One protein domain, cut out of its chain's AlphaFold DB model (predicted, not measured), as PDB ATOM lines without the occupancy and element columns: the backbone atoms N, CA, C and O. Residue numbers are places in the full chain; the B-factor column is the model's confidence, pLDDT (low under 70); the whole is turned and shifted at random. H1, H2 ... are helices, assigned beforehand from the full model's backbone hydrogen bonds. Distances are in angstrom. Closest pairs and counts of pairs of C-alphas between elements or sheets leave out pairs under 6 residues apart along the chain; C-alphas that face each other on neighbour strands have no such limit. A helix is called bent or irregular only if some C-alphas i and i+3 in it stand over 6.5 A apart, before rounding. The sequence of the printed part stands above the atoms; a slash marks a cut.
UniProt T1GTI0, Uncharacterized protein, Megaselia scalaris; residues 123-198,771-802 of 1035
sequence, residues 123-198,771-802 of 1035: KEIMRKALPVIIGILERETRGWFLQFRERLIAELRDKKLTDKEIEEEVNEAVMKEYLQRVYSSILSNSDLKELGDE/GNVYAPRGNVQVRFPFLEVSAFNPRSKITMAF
ATOM      1  N   LYS A 123     194.189 143.901 150.551       77.88
ATOM      2  CA  LYS A 123     192.869 143.716 149.941       77.88
ATOM      3  C   LYS A 123     192.790 142.470 149.073       77.88
ATOM      4  O   LYS A 123     191.704 141.921 148.943       77.88
ATOM      5  N   GLU A 124     193.892 142.051 148.455       78.19
ATOM      6  CA  GLU A 124     193.894 140.908 147.543       78.19
ATOM      7  C   GLU A 124     193.674 139.599 148.306       78.19
ATOM      8  O   GLU A 124     192.771 138.837 147.965       78.19
ATOM      9  N   ILE A 125     194.434 139.400 149.391       85.06
ATOM     10  CA  ILE A 125     194.304 138.245 150.288       85.06
ATOM     11  C   ILE A 125     192.876 138.193 150.837       85.06
ATOM     12  O   ILE A 125     192.205 137.174 150.700       85.06
ATOM     13  N   MET A 126     192.354 139.312 151.353       85.88
ATOM     14  CA  MET A 126     190.978 139.353 151.855       85.88
ATOM     15  C   MET A 126     189.925 139.151 150.750       85.88
ATOM     16  O   MET A 126     188.930 138.479 150.994       85.88
ATOM     17  N   ARG A 127     190.122 139.670 149.527       83.19
ATOM     18  CA  ARG A 127     189.191 139.466 148.396       83.19
ATOM     19  C   ARG A 127     189.068 137.990 148.022       83.19
ATOM     20  O   ARG A 127     187.965 137.563 147.695       83.19
ATOM     21  N   LYS A 128     190.173 137.239 148.056       86.69
ATOM     22  CA  LYS A 128     190.189 135.800 147.752       86.69
ATOM     23  C   LYS A 128     189.716 134.952 148.942       86.69
ATOM     24  O   LYS A 128     188.959 134.013 148.740       86.69
ATOM     25  N   ALA A 129     190.083 135.314 150.173       88.94
ATOM     26  CA  ALA A 129     189.707 134.569 151.376       88.94
ATOM     27  C   ALA A 129     188.222 134.711 151.761       88.94
ATOM     28  O   ALA A 129     187.614 133.747 152.219       88.94
ATOM     29  N   LEU A 130     187.621 135.899 151.600       87.62
ATOM     30  CA  LEU A 130     186.266 136.178 152.100       87.62
ATOM     31  C   LEU A 130     185.171 135.245 151.537       87.62
ATOM     32  O   LEU A 130     184.387 134.760 152.348       87.62
ATOM     33  N   PRO A 131     185.099 134.942 150.222       88.56
ATOM     34  CA  PRO A 131     184.118 133.989 149.693       88.56
ATOM     35  C   PRO A 131     184.265 132.580 150.284       88.56
ATOM     36  O   PRO A 131     183.267 131.961 150.642       88.56
ATOM     37  N   VAL A 132     185.505 132.104 150.456       89.94
ATOM     38  CA  VAL A 132     185.795 130.785 151.045       89.94
ATOM     39  C   VAL A 132     185.375 130.748 152.519       89.94
ATOM     40  O   VAL A 132     184.720 129.805 152.956       89.94
ATOM     41  N   ILE A 133     185.666 131.812 153.278       90.88
ATOM     42  CA  ILE A 133     185.231 131.957 154.676       90.88
ATOM     43  C   ILE A 133     183.699 131.960 154.783       90.88
ATOM     44  O   ILE A 133     183.165 131.306 155.674       90.88
ATOM     45  N   ILE A 134     182.984 132.650 153.886       87.81
ATOM     46  CA  ILE A 134     181.510 132.649 153.864       87.81
ATOM     47  C   ILE A 134     180.979 131.223 153.651       87.81
ATOM     48  O   ILE A 134     180.159 130.768 154.446       87.81
ATOM     49  N   GLY A 135     181.513 130.487 152.671       85.06
ATOM     50  CA  GLY A 135     181.140 129.087 152.433       85.06
ATOM     51  C   GLY A 135     181.406 128.169 153.635       85.06
ATOM     52  O   GLY A 135     180.568 127.332 153.966       85.06
ATOM     53  N   ILE A 136     182.528 128.357 154.342       88.94
ATOM     54  CA  ILE A 136     182.826 127.618 155.582       88.94
ATOM     55  C   ILE A 136     181.814 127.969 156.683       88.94
ATOM     56  O   ILE A 136     181.263 127.068 157.309       88.94
ATOM     57  N   LEU A 137     181.525 129.254 156.914       87.12
ATOM     58  CA  LEU A 137     180.573 129.683 157.949       87.12
ATOM     59  C   LEU A 137     179.155 129.151 157.682       87.12
ATOM     60  O   LEU A 137     178.488 128.700 158.614       87.12
ATOM     61  N   GLU A 138     178.704 129.165 156.425       84.50
ATOM     62  CA  GLU A 138     177.414 128.598 156.019       84.50
ATOM     63  C   GLU A 138     177.369 127.073 156.165       84.50
ATOM     64  O   GLU A 138     176.352 126.539 156.605       84.50
ATOM     65  N   ARG A 139     178.458 126.363 155.850       84.69
ATOM     66  CA  ARG A 139     178.559 124.909 156.050       84.69
ATOM     67  C   ARG A 139     178.507 124.535 157.533       84.69
ATOM     68  O   ARG A 139     177.686 123.711 157.926       84.69
ATOM     69  N   GLU A 140     179.326 125.175 158.366       85.00
ATOM     70  CA  GLU A 140     179.475 124.840 159.794       85.00
ATOM     71  C   GLU A 140     178.283 125.259 160.675       85.00
ATOM     72  O   GLU A 140     178.273 124.986 161.875       85.00
ATOM     73  N   THR A 141     177.255 125.908 160.117       77.62
ATOM     74  CA  THR A 141     175.989 126.179 160.830       77.62
ATOM     75  C   THR A 141     174.934 125.082 160.652       77.62
ATOM     76  O   THR A 141     173.969 125.045 161.419       77.62
ATOM     77  N   ARG A 142     175.088 124.179 159.673       77.00
ATOM     78  CA  ARG A 142     174.056 123.198 159.289       77.00
ATOM     79  C   ARG A 142     174.193 121.860 160.032       77.00
ATOM     80  O   ARG A 142     175.267 121.482 160.490       77.00
ATOM     81  N   GLY A 143     173.084 121.127 160.146       68.38
ATOM     82  CA  GLY A 143     173.033 119.712 160.550       68.38
ATOM     83  C   GLY A 143     173.201 119.384 162.045       68.38
ATOM     84  O   GLY A 143     172.500 118.512 162.546       68.38
ATOM     85  N   TRP A 144     174.081 120.063 162.790       82.31
ATOM     86  CA  TRP A 144     174.466 119.617 164.147       82.31
ATOM     87  C   TRP A 144     173.790 120.354 165.314       82.31
ATOM     88  O   TRP A 144     173.603 119.770 166.384       82.31
ATOM     89  N   PHE A 145     173.439 121.635 165.134       78.19
ATOM     90  CA  PHE A 145     173.012 122.527 166.225       78.19
ATOM     91  C   PHE A 145     171.818 121.977 167.016       78.19
ATOM     92  O   PHE A 145     171.823 122.025 168.245       78.19
ATOM     93  N   LEU A 146     170.817 121.423 166.323       75.12
ATOM     94  CA  LEU A 146     169.573 120.942 166.929       75.12
ATOM     95  C   LEU A 146     169.825 119.790 167.917       75.12
ATOM     96  O   LEU A 146     169.458 119.881 169.090       75.12
ATOM     97  N   GLN A 147     170.532 118.755 167.456       75.75
ATOM     98  CA  GLN A 147     170.862 117.563 168.245       75.75
ATOM     99  C   GLN A 147     171.775 117.901 169.433       75.75
ATOM    100  O   GLN A 147     171.558 117.428 170.551       75.75
ATOM    101  N   PHE A 148     172.783 118.756 169.213       78.94
ATOM    102  CA  PHE A 148     173.711 119.183 170.263       78.94
ATOM    103  C   PHE A 148     173.003 119.998 171.354       78.94
ATOM    104  O   PHE A 148     173.179 119.730 172.544       78.94
ATOM    105  N   ARG A 149     172.150 120.951 170.951       80.88
ATOM    106  CA  ARG A 149     171.315 121.759 171.849       80.88
ATOM    107  C   ARG A 149     170.451 120.879 172.748       80.88
ATOM    108  O   ARG A 149     170.416 121.091 173.955       80.88
ATOM    109  N   GLU A 150     169.744 119.911 172.172       80.12
ATOM    110  CA  GLU A 150     168.788 119.079 172.912       80.12
ATOM    111  C   GLU A 150     169.477 118.137 173.896       80.12
ATOM    112  O   GLU A 150     169.062 118.057 175.055       80.12
ATOM    113  N   ARG A 151     170.591 117.520 173.483       82.81
ATOM    114  CA  ARG A 151     171.451 116.733 174.375       82.81
ATOM    115  C   ARG A 151     171.953 117.562 175.561       82.81
ATOM    116  O   ARG A 151     171.897 117.092 176.695       82.81
ATOM    117  N   LEU A 152     172.425 118.785 175.315       84.25
ATOM    118  CA  LEU A 152     172.995 119.630 176.365       84.25
ATOM    119  C   LEU A 152     171.927 120.201 177.313       84.25
ATOM    120  O   LEU A 152     172.151 120.255 178.521       84.25
ATOM    121  N   ILE A 153     170.745 120.570 176.803       80.50
ATOM    122  CA  ILE A 153     169.608 120.978 177.647       80.50
ATOM    123  C   ILE A 153     169.184 119.830 178.569       80.50
ATOM    124  O   ILE A 153     168.918 120.083 179.742       80.50
ATOM    125  N   ALA A 154     169.135 118.586 178.077       79.56
ATOM    126  CA  ALA A 154     168.831 117.427 178.917       79.56
ATOM    127  C   ALA A 154     169.863 117.274 180.053       79.56
ATOM    128  O   ALA A 154     169.489 117.300 181.224       79.56
ATOM    129  N   GLU A 155     171.158 117.261 179.721       85.31
ATOM    130  CA  GLU A 155     172.244 117.112 180.703       85.31
ATOM    131  C   GLU A 155     172.261 118.228 181.771       85.31
ATOM    132  O   GLU A 155     172.555 117.985 182.943       85.31
ATOM    133  N   LEU A 156     171.942 119.471 181.396       85.81
ATOM    134  CA  LEU A 156     171.903 120.602 182.333       85.81
ATOM    135  C   LEU A 156     170.613 120.639 183.172       85.81
ATOM    136  O   LEU A 156     170.647 121.106 184.315       85.81
ATOM    137  N   ARG A 157     169.495 120.100 182.660       81.19
ATOM    138  CA  ARG A 157     168.273 119.872 183.452       81.19
ATOM    139  C   ARG A 157     168.477 118.781 184.501       81.19
ATOM    140  O   ARG A 157     168.062 118.981 185.643       81.19
ATOM    141  N   ASP A 158     169.191 117.707 184.171       84.88
ATOM    142  CA  ASP A 158     169.560 116.657 185.133       84.88
ATOM    143  C   ASP A 158     170.424 117.211 186.286       84.88
ATOM    144  O   ASP A 158     170.294 116.788 187.438       84.88
ATOM    145  N   LYS A 159     171.236 118.244 186.013       86.88
ATOM    146  CA  LYS A 159     172.027 118.991 187.013       86.88
ATOM    147  C   LYS A 159     171.220 120.008 187.843       86.88
ATOM    148  O   LYS A 159     171.800 120.672 188.698       86.88
ATOM    149  N   LYS A 160     169.898 120.120 187.640       84.81
ATOM    150  CA  LYS A 160     168.970 121.010 188.377       84.81
ATOM    151  C   LYS A 160     169.334 122.506 188.348       84.81
ATOM    152  O   LYS A 160     169.036 123.233 189.297       84.81
ATOM    153  N   LEU A 161     169.952 122.971 187.264       81.38
ATOM    154  CA  LEU A 161     170.204 124.398 187.032       81.38
ATOM    155  C   LEU A 161     168.895 125.153 186.742       81.38
ATOM    156  O   LEU A 161     167.917 124.565 186.273       81.38
ATOM    157  N   THR A 162     168.858 126.465 187.000       84.19
ATOM    158  CA  THR A 162     167.694 127.287 186.628       84.19
ATOM    159  C   THR A 162     167.631 127.492 185.113       84.19
ATOM    160  O   THR A 162     168.666 127.550 184.455       84.19
ATOM    161  N   ASP A 163     166.437 127.680 184.532       78.44
ATOM    162  CA  ASP A 163     166.287 127.844 183.071       78.44
ATOM    163  C   ASP A 163     167.153 128.986 182.487       78.44
ATOM    164  O   ASP A 163     167.568 128.907 181.334       78.44
ATOM    165  N   LYS A 164     167.482 130.018 183.283       79.88
ATOM    166  CA  LYS A 164     168.391 131.110 182.883       79.88
ATOM    167  C   LYS A 164     169.861 130.702 182.872       79.88
ATOM    168  O   LYS A 164     170.594 131.130 181.989       79.88
ATOM    169  N   GLU A 165     170.296 129.906 183.844       82.81
ATOM    170  CA  GLU A 165     171.658 129.357 183.877       82.81
ATOM    171  C   GLU A 165     171.833 128.324 182.759       82.81
ATOM    172  O   GLU A 165     172.861 128.322 182.093       82.81
ATOM    173  N   ILE A 166     170.796 127.525 182.478       81.56
ATOM    174  CA  ILE A 166     170.745 126.641 181.307       81.56
ATOM    175  C   ILE A 166     170.837 127.468 180.015       81.56
ATOM    176  O   ILE A 166     171.629 127.129 179.142       81.56
ATOM    177  N   GLU A 167     170.085 128.568 179.877       82.75
ATOM    178  CA  GLU A 167     170.188 129.445 178.700       82.75
ATOM    179  C   GLU A 167     171.604 130.028 178.534       82.75
ATOM    180  O   GLU A 167     172.139 130.001 177.425       82.75
ATOM    181  N   GLU A 168     172.235 130.540 179.597       82.62
ATOM    182  CA  GLU A 168     173.601 131.080 179.518       82.62
ATOM    183  C   GLU A 168     174.635 129.996 179.151       82.62
ATOM    184  O   GLU A 168     175.399 130.186 178.201       82.62
ATOM    185  N   GLU A 169     174.621 128.850 179.840       86.69
ATOM    186  CA  GLU A 169     175.598 127.767 179.660       86.69
ATOM    187  C   GLU A 169     175.458 127.089 178.286       86.69
ATOM    188  O   GLU A 169     176.456 126.857 177.602       86.69
ATOM    189  N   VAL A 170     174.225 126.829 177.823       86.44
ATOM    190  CA  VAL A 170     173.989 126.258 176.485       86.44
ATOM    191  C   VAL A 170     174.441 127.226 175.396       86.44
ATOM    192  O   VAL A 170     175.084 126.795 174.441       86.44
ATOM    193  N   ASN A 171     174.157 128.527 175.526       85.50
ATOM    194  CA  ASN A 171     174.605 129.516 174.543       85.50
ATOM    195  C   ASN A 171     176.144 129.636 174.498       85.50
ATOM    196  O   ASN A 171     176.705 129.759 173.407       85.50
ATOM    197  N   GLU A 172     176.844 129.570 175.639       86.69
ATOM    198  CA  GLU A 172     178.316 129.574 175.656       86.69
ATOM    199  C   GLU A 172     178.903 128.285 175.057       86.69
ATOM    200  O   GLU A 172     179.801 128.355 174.212       86.69
ATOM    201  N   ALA A 173     178.371 127.115 175.419       88.56
ATOM    202  CA  ALA A 173     178.830 125.825 174.906       88.56
ATOM    203  C   ALA A 173     178.583 125.658 173.397       88.56
ATOM    204  O   ALA A 173     179.486 125.241 172.673       88.56
ATOM    205  N   VAL A 174     177.400 126.040 172.903       87.25
ATOM    206  CA  VAL A 174     177.071 126.037 171.467       87.25
ATOM    207  C   VAL A 174     178.000 126.968 170.689       87.25
ATOM    208  O   VAL A 174     178.515 126.584 169.639       87.25
ATOM    209  N   MET A 175     178.256 128.180 171.194       87.88
ATOM    210  CA  MET A 175     179.165 129.108 170.519       87.88
ATOM    211  C   MET A 175     180.609 128.584 170.519       87.88
ATOM    212  O   MET A 175     181.312 128.731 169.524       87.88
ATOM    213  N   LYS A 176     181.050 127.934 171.603       90.19
ATOM    214  CA  LYS A 176     182.372 127.298 171.691       90.19
ATOM    215  C   LYS A 176     182.531 126.160 170.676       90.19
ATOM    216  O   LYS A 176     183.534 126.135 169.968       90.19
ATOM    217  N   GLU A 177     181.545 125.269 170.582       90.38
ATOM    218  CA  GLU A 177     181.516 124.155 169.622       90.38
ATOM    219  C   GLU A 177     181.538 124.666 168.171       90.38
ATOM    220  O   GLU A 177     182.352 124.221 167.363       90.38
ATOM    221  N   TYR A 178     180.715 125.674 167.856       91.19
ATOM    222  CA  TYR A 178     180.707 126.320 166.542       91.19
ATOM    223  C   TYR A 178     182.063 126.936 166.181       91.19
ATOM    224  O   TYR A 178     182.588 126.694 165.095       91.19
ATOM    225  N   LEU A 179     182.660 127.710 167.093       91.56
ATOM    226  CA  LEU A 179     183.969 128.322 166.867       91.56
ATOM    227  C   LEU A 179     185.062 127.269 166.672       91.56
ATOM    228  O   LEU A 179     185.904 127.436 165.795       91.56
ATOM    229  N   GLN A 180     185.035 126.174 167.438       92.56
ATOM    230  CA  GLN A 180     185.986 125.075 167.280       92.56
ATOM    231  C   GLN A 180     185.900 124.456 165.876       92.56
ATOM    232  O   GLN A 180     186.937 124.306 165.232       92.56
ATOM    233  N   ARG A 181     184.682 124.191 165.380       91.81
ATOM    234  CA  ARG A 181     184.436 123.675 164.021       91.81
ATOM    235  C   ARG A 181     184.904 124.639 162.935       91.81
ATOM    236  O   ARG A 181     185.686 124.256 162.068       91.81
ATOM    237  N   VAL A 182     184.510 125.911 163.026       92.69
ATOM    238  CA  VAL A 182     184.933 126.960 162.081       92.69
ATOM    239  C   VAL A 182     186.457 127.096 162.050       92.69
ATOM    240  O   VAL A 182     187.040 127.174 160.970       92.69
ATOM    241  N   TYR A 183     187.132 127.078 163.204       94.38
ATOM    242  CA  TYR A 183     188.593 127.151 163.250       94.38
ATOM    243  C   TYR A 183     189.258 125.898 162.664       94.38
ATOM    244  O   TYR A 183     190.217 126.049 161.909       94.38
ATOM    245  N   SER A 184     188.751 124.687 162.930       94.44
ATOM    246  CA  SER A 184     189.285 123.474 162.289       94.44
ATOM    247  C   SER A 184     189.094 123.488 160.772       94.44
ATOM    248  O   SER A 184     190.046 123.196 160.052       94.44
ATOM    249  N   SER A 185     187.924 123.909 160.285       92.50
ATOM    250  CA  SER A 185     187.603 123.930 158.854       92.50
ATOM    251  C   SER A 185     188.357 125.024 158.089       92.50
ATOM    252  O   SER A 185     188.691 124.828 156.923       92.50
ATOM    253  N   ILE A 186     188.707 126.144 158.738       93.69
ATOM    254  CA  ILE A 186     189.624 127.152 158.176       93.69
ATOM    255  C   ILE A 186     191.059 126.612 158.096       93.69
ATOM    256  O   ILE A 186     191.714 126.796 157.073       93.69
ATOM    257  N   LEU A 187     191.550 125.932 159.140       93.19
ATOM    258  CA  LEU A 187     192.915 125.385 159.167       93.19
ATOM    259  C   LEU A 187     193.118 124.206 158.198       93.19
ATOM    260  O   LEU A 187     194.240 123.996 157.741       93.19
ATOM    261  N   SER A 188     192.062 123.451 157.878       92.94
ATOM    262  CA  SER A 188     192.120 122.317 156.941       92.94
ATOM    263  C   SER A 188     191.823 122.673 155.479       92.94
ATOM    264  O   SER A 188     191.949 121.804 154.618       92.94
ATOM    265  N   ASN A 189     191.393 123.901 155.172       92.81
ATOM    266  CA  ASN A 189     191.002 124.294 153.816       92.81
ATOM    267  C   ASN A 189     192.224 124.515 152.893       92.81
ATOM    268  O   ASN A 189     193.165 125.228 153.246       92.81
ATOM    269  N   SER A 190     192.189 123.914 151.699       89.25
ATOM    270  CA  SER A 190     193.220 124.029 150.654       89.25
ATOM    271  C   SER A 190     193.366 125.454 150.128       89.25
ATOM    272  O   SER A 190     194.463 126.007 150.111       89.25
ATOM    273  N   ASP A 191     192.251 126.065 149.752       88.62
ATOM    274  CA  ASP A 191     192.191 127.309 148.987       88.62
ATOM    275  C   ASP A 191     192.723 128.491 149.816       88.62
ATOM    276  O   ASP A 191     193.395 129.383 149.303       88.62
ATOM    277  N   LEU A 192     192.485 128.475 151.135       90.44
ATOM    278  CA  LEU A 192     193.057 129.436 152.082       90.44
ATOM    279  C   LEU A 192     194.560 129.223 152.318       90.44
ATOM    280  O   LEU A 192     195.256 130.182 152.656       90.44
ATOM    281  N   LYS A 193     195.068 127.998 152.140       89.62
ATOM    282  CA  LYS A 193     196.500 127.677 152.239       89.62
ATOM    283  C   LYS A 193     197.267 128.125 150.990       89.62
ATOM    284  O   LYS A 193     198.392 128.599 151.116       89.62
ATOM    285  N   GLU A 194     196.647 128.065 149.809       89.38
ATOM    286  CA  GLU A 194     197.218 128.582 148.552       89.38
ATOM    287  C   GLU A 194     197.457 130.101 148.559       89.38
ATOM    288  O   GLU A 194     198.309 130.600 147.825       89.38
ATOM    289  N   LEU A 195     196.752 130.856 149.412       85.69
ATOM    290  CA  LEU A 195     196.966 132.303 149.551       85.69
ATOM    291  C   LEU A 195     198.331 132.655 150.167       85.69
ATOM    292  O   LEU A 195     198.775 133.799 150.027       85.69
ATOM    293  N   GLY A 196     198.978 131.708 150.853       83.06
ATOM    294  CA  GLY A 196     200.316 131.847 151.422       83.06
ATOM    295  C   GLY A 196     200.464 131.247 152.822       83.06
ATOM    296  O   GLY A 196     199.497 131.097 153.574       83.06
ATOM    297  N   ASP A 197     201.711 130.958 153.193       81.88
ATOM    298  CA  ASP A 197     202.053 130.302 154.458       81.88
ATOM    299  C   ASP A 197     201.505 131.054 155.679       81.88
ATOM    300  O   ASP A 197     201.542 132.286 155.737       81.88
ATOM    301  N   GLU A 198     201.003 130.305 156.664       86.69
ATOM    302  CA  GLU A 198     200.413 130.796 157.924       86.69
ATOM    303  C   GLU A 198     199.125 131.644 157.789       86.69
ATOM    304  O   GLU A 198     198.525 131.993 158.806       86.69
ATOM    305  N   GLY A 771     155.990 111.640 165.387       46.03
ATOM    306  CA  GLY A 771     156.269 111.652 166.826       46.03
ATOM    307  C   GLY A 771     156.501 113.065 167.397       46.03
ATOM    308  O   GLY A 771     156.443 114.066 166.689       46.03
ATOM    309  N   ASN A 772     156.830 113.143 168.695       39.53
ATOM    310  CA  ASN A 772     156.920 114.350 169.556       39.53
ATOM    311  C   ASN A 772     157.769 115.574 169.081       39.53
ATOM    312  O   ASN A 772     157.985 116.499 169.864       39.53
ATOM    313  N   VAL A 773     158.252 115.606 167.839       42.31
ATOM    314  CA  VAL A 773     159.192 116.564 167.230       42.31
ATOM    315  C   VAL A 773     158.713 118.028 167.264       42.31
ATOM    316  O   VAL A 773     159.546 118.929 167.294       42.31
ATOM    317  N   TYR A 774     157.401 118.295 167.312       44.00
ATOM    318  CA  TYR A 774     156.845 119.649 167.113       44.00
ATOM    319  C   TYR A 774     156.075 120.257 168.302       44.00
ATOM    320  O   TYR A 774     155.411 121.279 168.147       44.00
ATOM    321  N   ALA A 775     156.189 119.689 169.507       32.41
ATOM    322  CA  ALA A 775     155.724 120.350 170.734       32.41
ATOM    323  C   ALA A 775     156.896 121.101 171.410       32.41
ATOM    324  O   ALA A 775     157.866 120.451 171.812       32.41
ATOM    325  N   PRO A 776     156.852 122.441 171.574       39.06
ATOM    326  CA  PRO A 776     157.982 123.201 172.114       39.06
ATOM    327  C   PRO A 776     158.236 122.880 173.597       39.06
ATOM    328  O   PRO A 776     157.552 123.367 174.499       39.06
ATOM    329  N   ARG A 777     159.263 122.063 173.862       40.62
ATOM    330  CA  ARG A 777     159.688 121.666 175.216       40.62
ATOM    331  C   ARG A 777     160.438 122.788 175.951       40.62
ATOM    332  O   ARG A 777     161.655 122.746 176.109       40.62
ATOM    333  N   GLY A 778     159.676 123.731 176.501       47.91
ATOM    334  CA  GLY A 778     160.136 124.666 177.533       47.91
ATOM    335  C   GLY A 778     160.773 125.965 177.023       47.91
ATOM    336  O   GLY A 778     161.292 126.058 175.917       47.91
ATOM    337  N   ASN A 779     160.741 126.984 177.881       54.50
ATOM    338  CA  ASN A 779     160.991 128.395 177.550       54.50
ATOM    339  C   ASN A 779     162.486 128.791 177.416       54.50
ATOM    340  O   ASN A 779     162.839 129.946 177.644       54.50
ATOM    341  N   VAL A 780     163.384 127.852 177.086       61.88
ATOM    342  CA  VAL A 780     164.842 128.099 177.028       61.88
ATOM    343  C   VAL A 780     165.237 128.621 175.644       61.88
ATOM    344  O   VAL A 780     165.281 127.869 174.671       61.88
ATOM    345  N   GLN A 781     165.548 129.918 175.546       66.75
ATOM    346  CA  GLN A 781     165.853 130.582 174.272       66.75
ATOM    347  C   GLN A 781     167.330 130.433 173.872       66.75
ATOM    348  O   GLN A 781     168.148 131.341 174.025       66.75
ATOM    349  N   VAL A 782     167.679 129.274 173.313       70.38
ATOM    350  CA  VAL A 782     169.013 129.051 172.729       70.38
ATOM    351  C   VAL A 782     169.123 129.750 171.377       70.38
ATOM    352  O   VAL A 782     168.296 129.550 170.488       70.38
ATOM    353  N   ARG A 783     170.167 130.560 171.212       72.81
ATOM    354  CA  ARG A 783     170.459 131.295 169.981       72.81
ATOM    355  C   ARG A 783     171.260 130.419 169.028       72.81
ATOM    356  O   ARG A 783     172.149 129.686 169.454       72.81
ATOM    357  N   PHE A 784     170.993 130.555 167.734       70.69
ATOM    358  CA  PHE A 784     171.882 130.010 166.714       70.69
ATOM    359  C   PHE A 784     173.269 130.670 166.828       70.69
ATOM    360  O   PHE A 784     173.342 131.894 166.993       70.69
ATOM    361  N   PRO A 785     174.365 129.893 166.763       79.88
ATOM    362  CA  PRO A 785     175.706 130.449 166.790       79.88
ATOM    363  C   PRO A 785     175.970 131.224 165.498       79.88
ATOM    364  O   PRO A 785     175.598 130.794 164.407       79.88
ATOM    365  N   PHE A 786     176.609 132.384 165.624       80.00
ATOM    366  CA  PHE A 786     176.899 133.264 164.498       80.00
ATOM    367  C   PHE A 786     178.214 134.002 164.735       80.00
ATOM    368  O   PHE A 786     178.386 134.671 165.757       80.00
ATOM    369  N   LEU A 787     179.126 133.910 163.767       84.62
ATOM    370  CA  LEU A 787     180.356 134.692 163.718       84.62
ATOM    371  C   LEU A 787     180.292 135.617 162.501       84.62
ATOM    372  O   LEU A 787     180.166 135.165 161.367       84.62
ATOM    373  N   GLU A 788     180.375 136.923 162.741       81.81
ATOM    374  CA  GLU A 788     180.312 137.913 161.668       81.81
ATOM    375  C   GLU A 788     181.566 137.824 160.781       81.81
ATOM    376  O   GLU A 788     182.691 137.858 161.279       81.81
ATOM    377  N   VAL A 789     181.387 137.773 159.458       83.69
ATOM    378  CA  VAL A 789     182.477 137.700 158.458       83.69
ATOM    379  C   VAL A 789     183.512 138.829 158.638       83.69
ATOM    380  O   VAL A 789     184.700 138.674 158.353       83.69
ATOM    381  N   SER A 790     183.074 139.975 159.160       81.81
ATOM    382  CA  SER A 790     183.916 141.127 159.483       81.81
ATOM    383  C   SER A 790     184.973 140.845 160.562       81.81
ATOM    384  O   SER A 790     186.005 141.518 160.557       81.81
ATOM    385  N   ALA A 791     184.777 139.843 161.430       85.81
ATOM    386  CA  ALA A 791     185.722 139.457 162.483       85.81
ATOM    387  C   ALA A 791     187.092 139.028 161.931       85.81
ATOM    388  O   ALA A 791     188.118 139.287 162.559       85.81
ATOM    389  N   PHE A 792     187.107 138.437 160.732       88.62
ATOM    390  CA  PHE A 792     188.315 138.005 160.021       88.62
ATOM    391  C   PHE A 792     189.060 139.152 159.325       88.62
ATOM    392  O   PHE A 792     190.221 139.005 158.955       88.62
ATOM    393  N   ASN A 793     188.407 140.299 159.121       85.00
ATOM    394  CA  ASN A 793     188.963 141.426 158.382       85.00
ATOM    395  C   ASN A 793     189.398 142.537 159.355       85.00
ATOM    396  O   ASN A 793     188.534 143.245 159.877       85.00
ATOM    397  N   PRO A 794     190.706 142.779 159.563       78.62
ATOM    398  CA  PRO A 794     191.172 143.796 160.507       78.62
ATOM    399  C   PRO A 794     190.888 145.233 160.032       78.62
ATOM    400  O   PRO A 794     190.969 146.172 160.819       78.62
ATOM    401  N   ARG A 795     190.509 145.425 158.757       74.00
ATOM    402  CA  ARG A 795     190.007 146.704 158.236       74.00
ATOM    403  C   ARG A 795     188.499 146.871 158.446       74.00
ATOM    404  O   ARG A 795     187.977 147.919 158.086       74.00
ATOM    405  N   SER A 796     187.757 145.880 158.939       67.50
ATOM    406  CA  SER A 796     186.306 146.020 159.095       67.50
ATOM    407  C   SER A 796     185.935 147.049 160.171       67.50
ATOM    408  O   SER A 796     186.739 147.435 161.017       67.50
ATOM    409  N   LYS A 797     184.691 147.530 160.130       52.91
ATOM    410  CA  LYS A 797     184.108 148.316 161.221       52.91
ATOM    411  C   LYS A 797     183.009 147.495 161.870       52.91
ATOM    412  O   LYS A 797     181.871 147.551 161.412       52.91
ATOM    413  N   ILE A 798     183.343 146.785 162.942       49.69
ATOM    414  CA  ILE A 798     182.347 146.097 163.763       49.69
ATOM    415  C   ILE A 798     181.638 147.162 164.606       49.69
ATOM    416  O   ILE A 798     182.102 147.583 165.663       49.69
ATOM    417  N   THR A 799     180.518 147.680 164.100       37.47
ATOM    418  CA  THR A 799     179.651 148.563 164.889       37.47
ATOM    419  C   THR A 799     178.947 147.753 165.971       37.47
ATOM    420  O   THR A 799     178.125 146.902 165.654       37.47
ATOM    421  N   MET A 800     179.247 148.059 167.238       37.25
ATOM    422  CA  MET A 800     178.685 147.442 168.450       37.25
ATOM    423  C   MET A 800     177.154 147.274 168.390       37.25
ATOM    424  O   MET A 800     176.408 148.196 168.725       37.25
ATOM    425  N   ALA A 801     176.682 146.091 167.977       29.56
ATOM    426  CA  ALA A 801     175.257 145.811 167.790       29.56
ATOM    427  C   ALA A 801     174.842 144.346 168.049       29.56
ATOM    428  O   ALA A 801     173.846 143.885 167.499       29.56
ATOM    429  N   PHE A 802     175.491 143.631 168.979       33.34
ATOM    430  CA  PHE A 802     174.935 142.385 169.552       33.34
ATOM    431  C   PHE A 802     173.774 142.664 170.543       33.34
ATOM    432  O   PHE A 802     173.721 142.165 171.669       33.34
TER     433      PHE A 802
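Overview. This is residues 123 to 198 and 771 to 802 of the 1035 residues of an uncharacterized protein of Megaselia scalaris (UniProt T1GTI0). A long helix, H3, runs along much of the length of this loose, elongated body; H2 folds back on its first part as a helical hairpin, and H1, which comes before H2 in the chain, meets the last part of H3 at a steep tilt. The short helices H4 and H5 lie at the H1 end, while a second piece of chain, beginning at residue 771 after a cut, runs lengthwise from the hairpin's end toward H1; its residues 771 to 776 stick out. The printed part has 108 residues with five named helices, in the order H1, H2, H3, H4, H5, and no named strand; its class is all helix. The whole is loose, with a radius of gyration of the C-alphas of 17.3 A and spans of 50 by 32 by 24 A.

Along the chain. Find C-alpha 123 at (192.869, 143.716, 149.941), where H1 begins; it takes in residues 123 to 139 and measures 24.4 A from first to last C-alpha. Look near residue 130 for a kink of 32 degrees; H1 is irregular, but only just, with C-alphas 128 and 131 at 6.6 A from each other. After a tight link of 5 residues, H2 takes in residues 145 to 158, over 20.1 A. A tight link of 4 residues leads to H3, residues 163 to 187, the longest helix at 35.9 A; find its first C-alpha at (166.287, 127.844, 183.071). H4, residues 190 to 194, follows after a tight link of 2 residues and measures 6.4 A. Beyond the cut comes H5, residues 789 to 792, 6.1 A long and neither bent nor irregular, but only just; it ends at C-alpha 792, at (188.315, 138.005, 160.021).

Arrangement. Start with H1 and look at residues 133 to 137, which alone of H1 touch H3, at its residues 182 to 186; the closest C-alphas, those of Leu 137 and Val 182, are 6.6 A apart. H1 and H3 run opposite ways at a steep tilt of 52 degrees. With residues 129 to 132 alone, H1 only just touches H4, with 3 pairs of C-alphas within 8 A; the closest, those of Ala 129 and Leu 192, are 6.2 A apart. With residues 130 to 134 alone, H1 only just touches H5, also with 3 pairs; the closest C-alphas, those of Ile 134 and Val 789, are 6.9 A apart. Next in the chain, H2 and H3 are a helical hairpin and run opposite ways at a steep tilt of 39 degrees. H3 touches H2 with residues 166 to 174 alone, and the closest C-alphas, those of Leu 156 and Ile 166, are 6.2 A apart. H3 and H4 are close but not clearly touching, with the closest C-alphas, those of Ile 186 and Leu 192, at 7.4 A. Among the pairs that stay apart are H1 and H2, and H3 and H5. In H2, H3 and H4 every O i to N i+4 pair is within hydrogen-bond range; in H1 it is 11 of 13, and H5 is too short for such a pair.

Size, cuts and confidence. The two C-alphas farthest apart are those of Glu 124 and Lys 160, at 51.8 A. Residues 199 to 770 are cut out and not printed, and C-alphas 198 and 771 stand 48.9 A apart across that gap, which falls in the link from H4 to H5. Of the links printed whole, none is long, but residues 771 to 788 form a long stretch with no named element. The mean pLDDT of the printed part is 78.1; look for values under 70 at residue 143, residues 771 to 781 and residues 796 to 802, where the model's confidence is low.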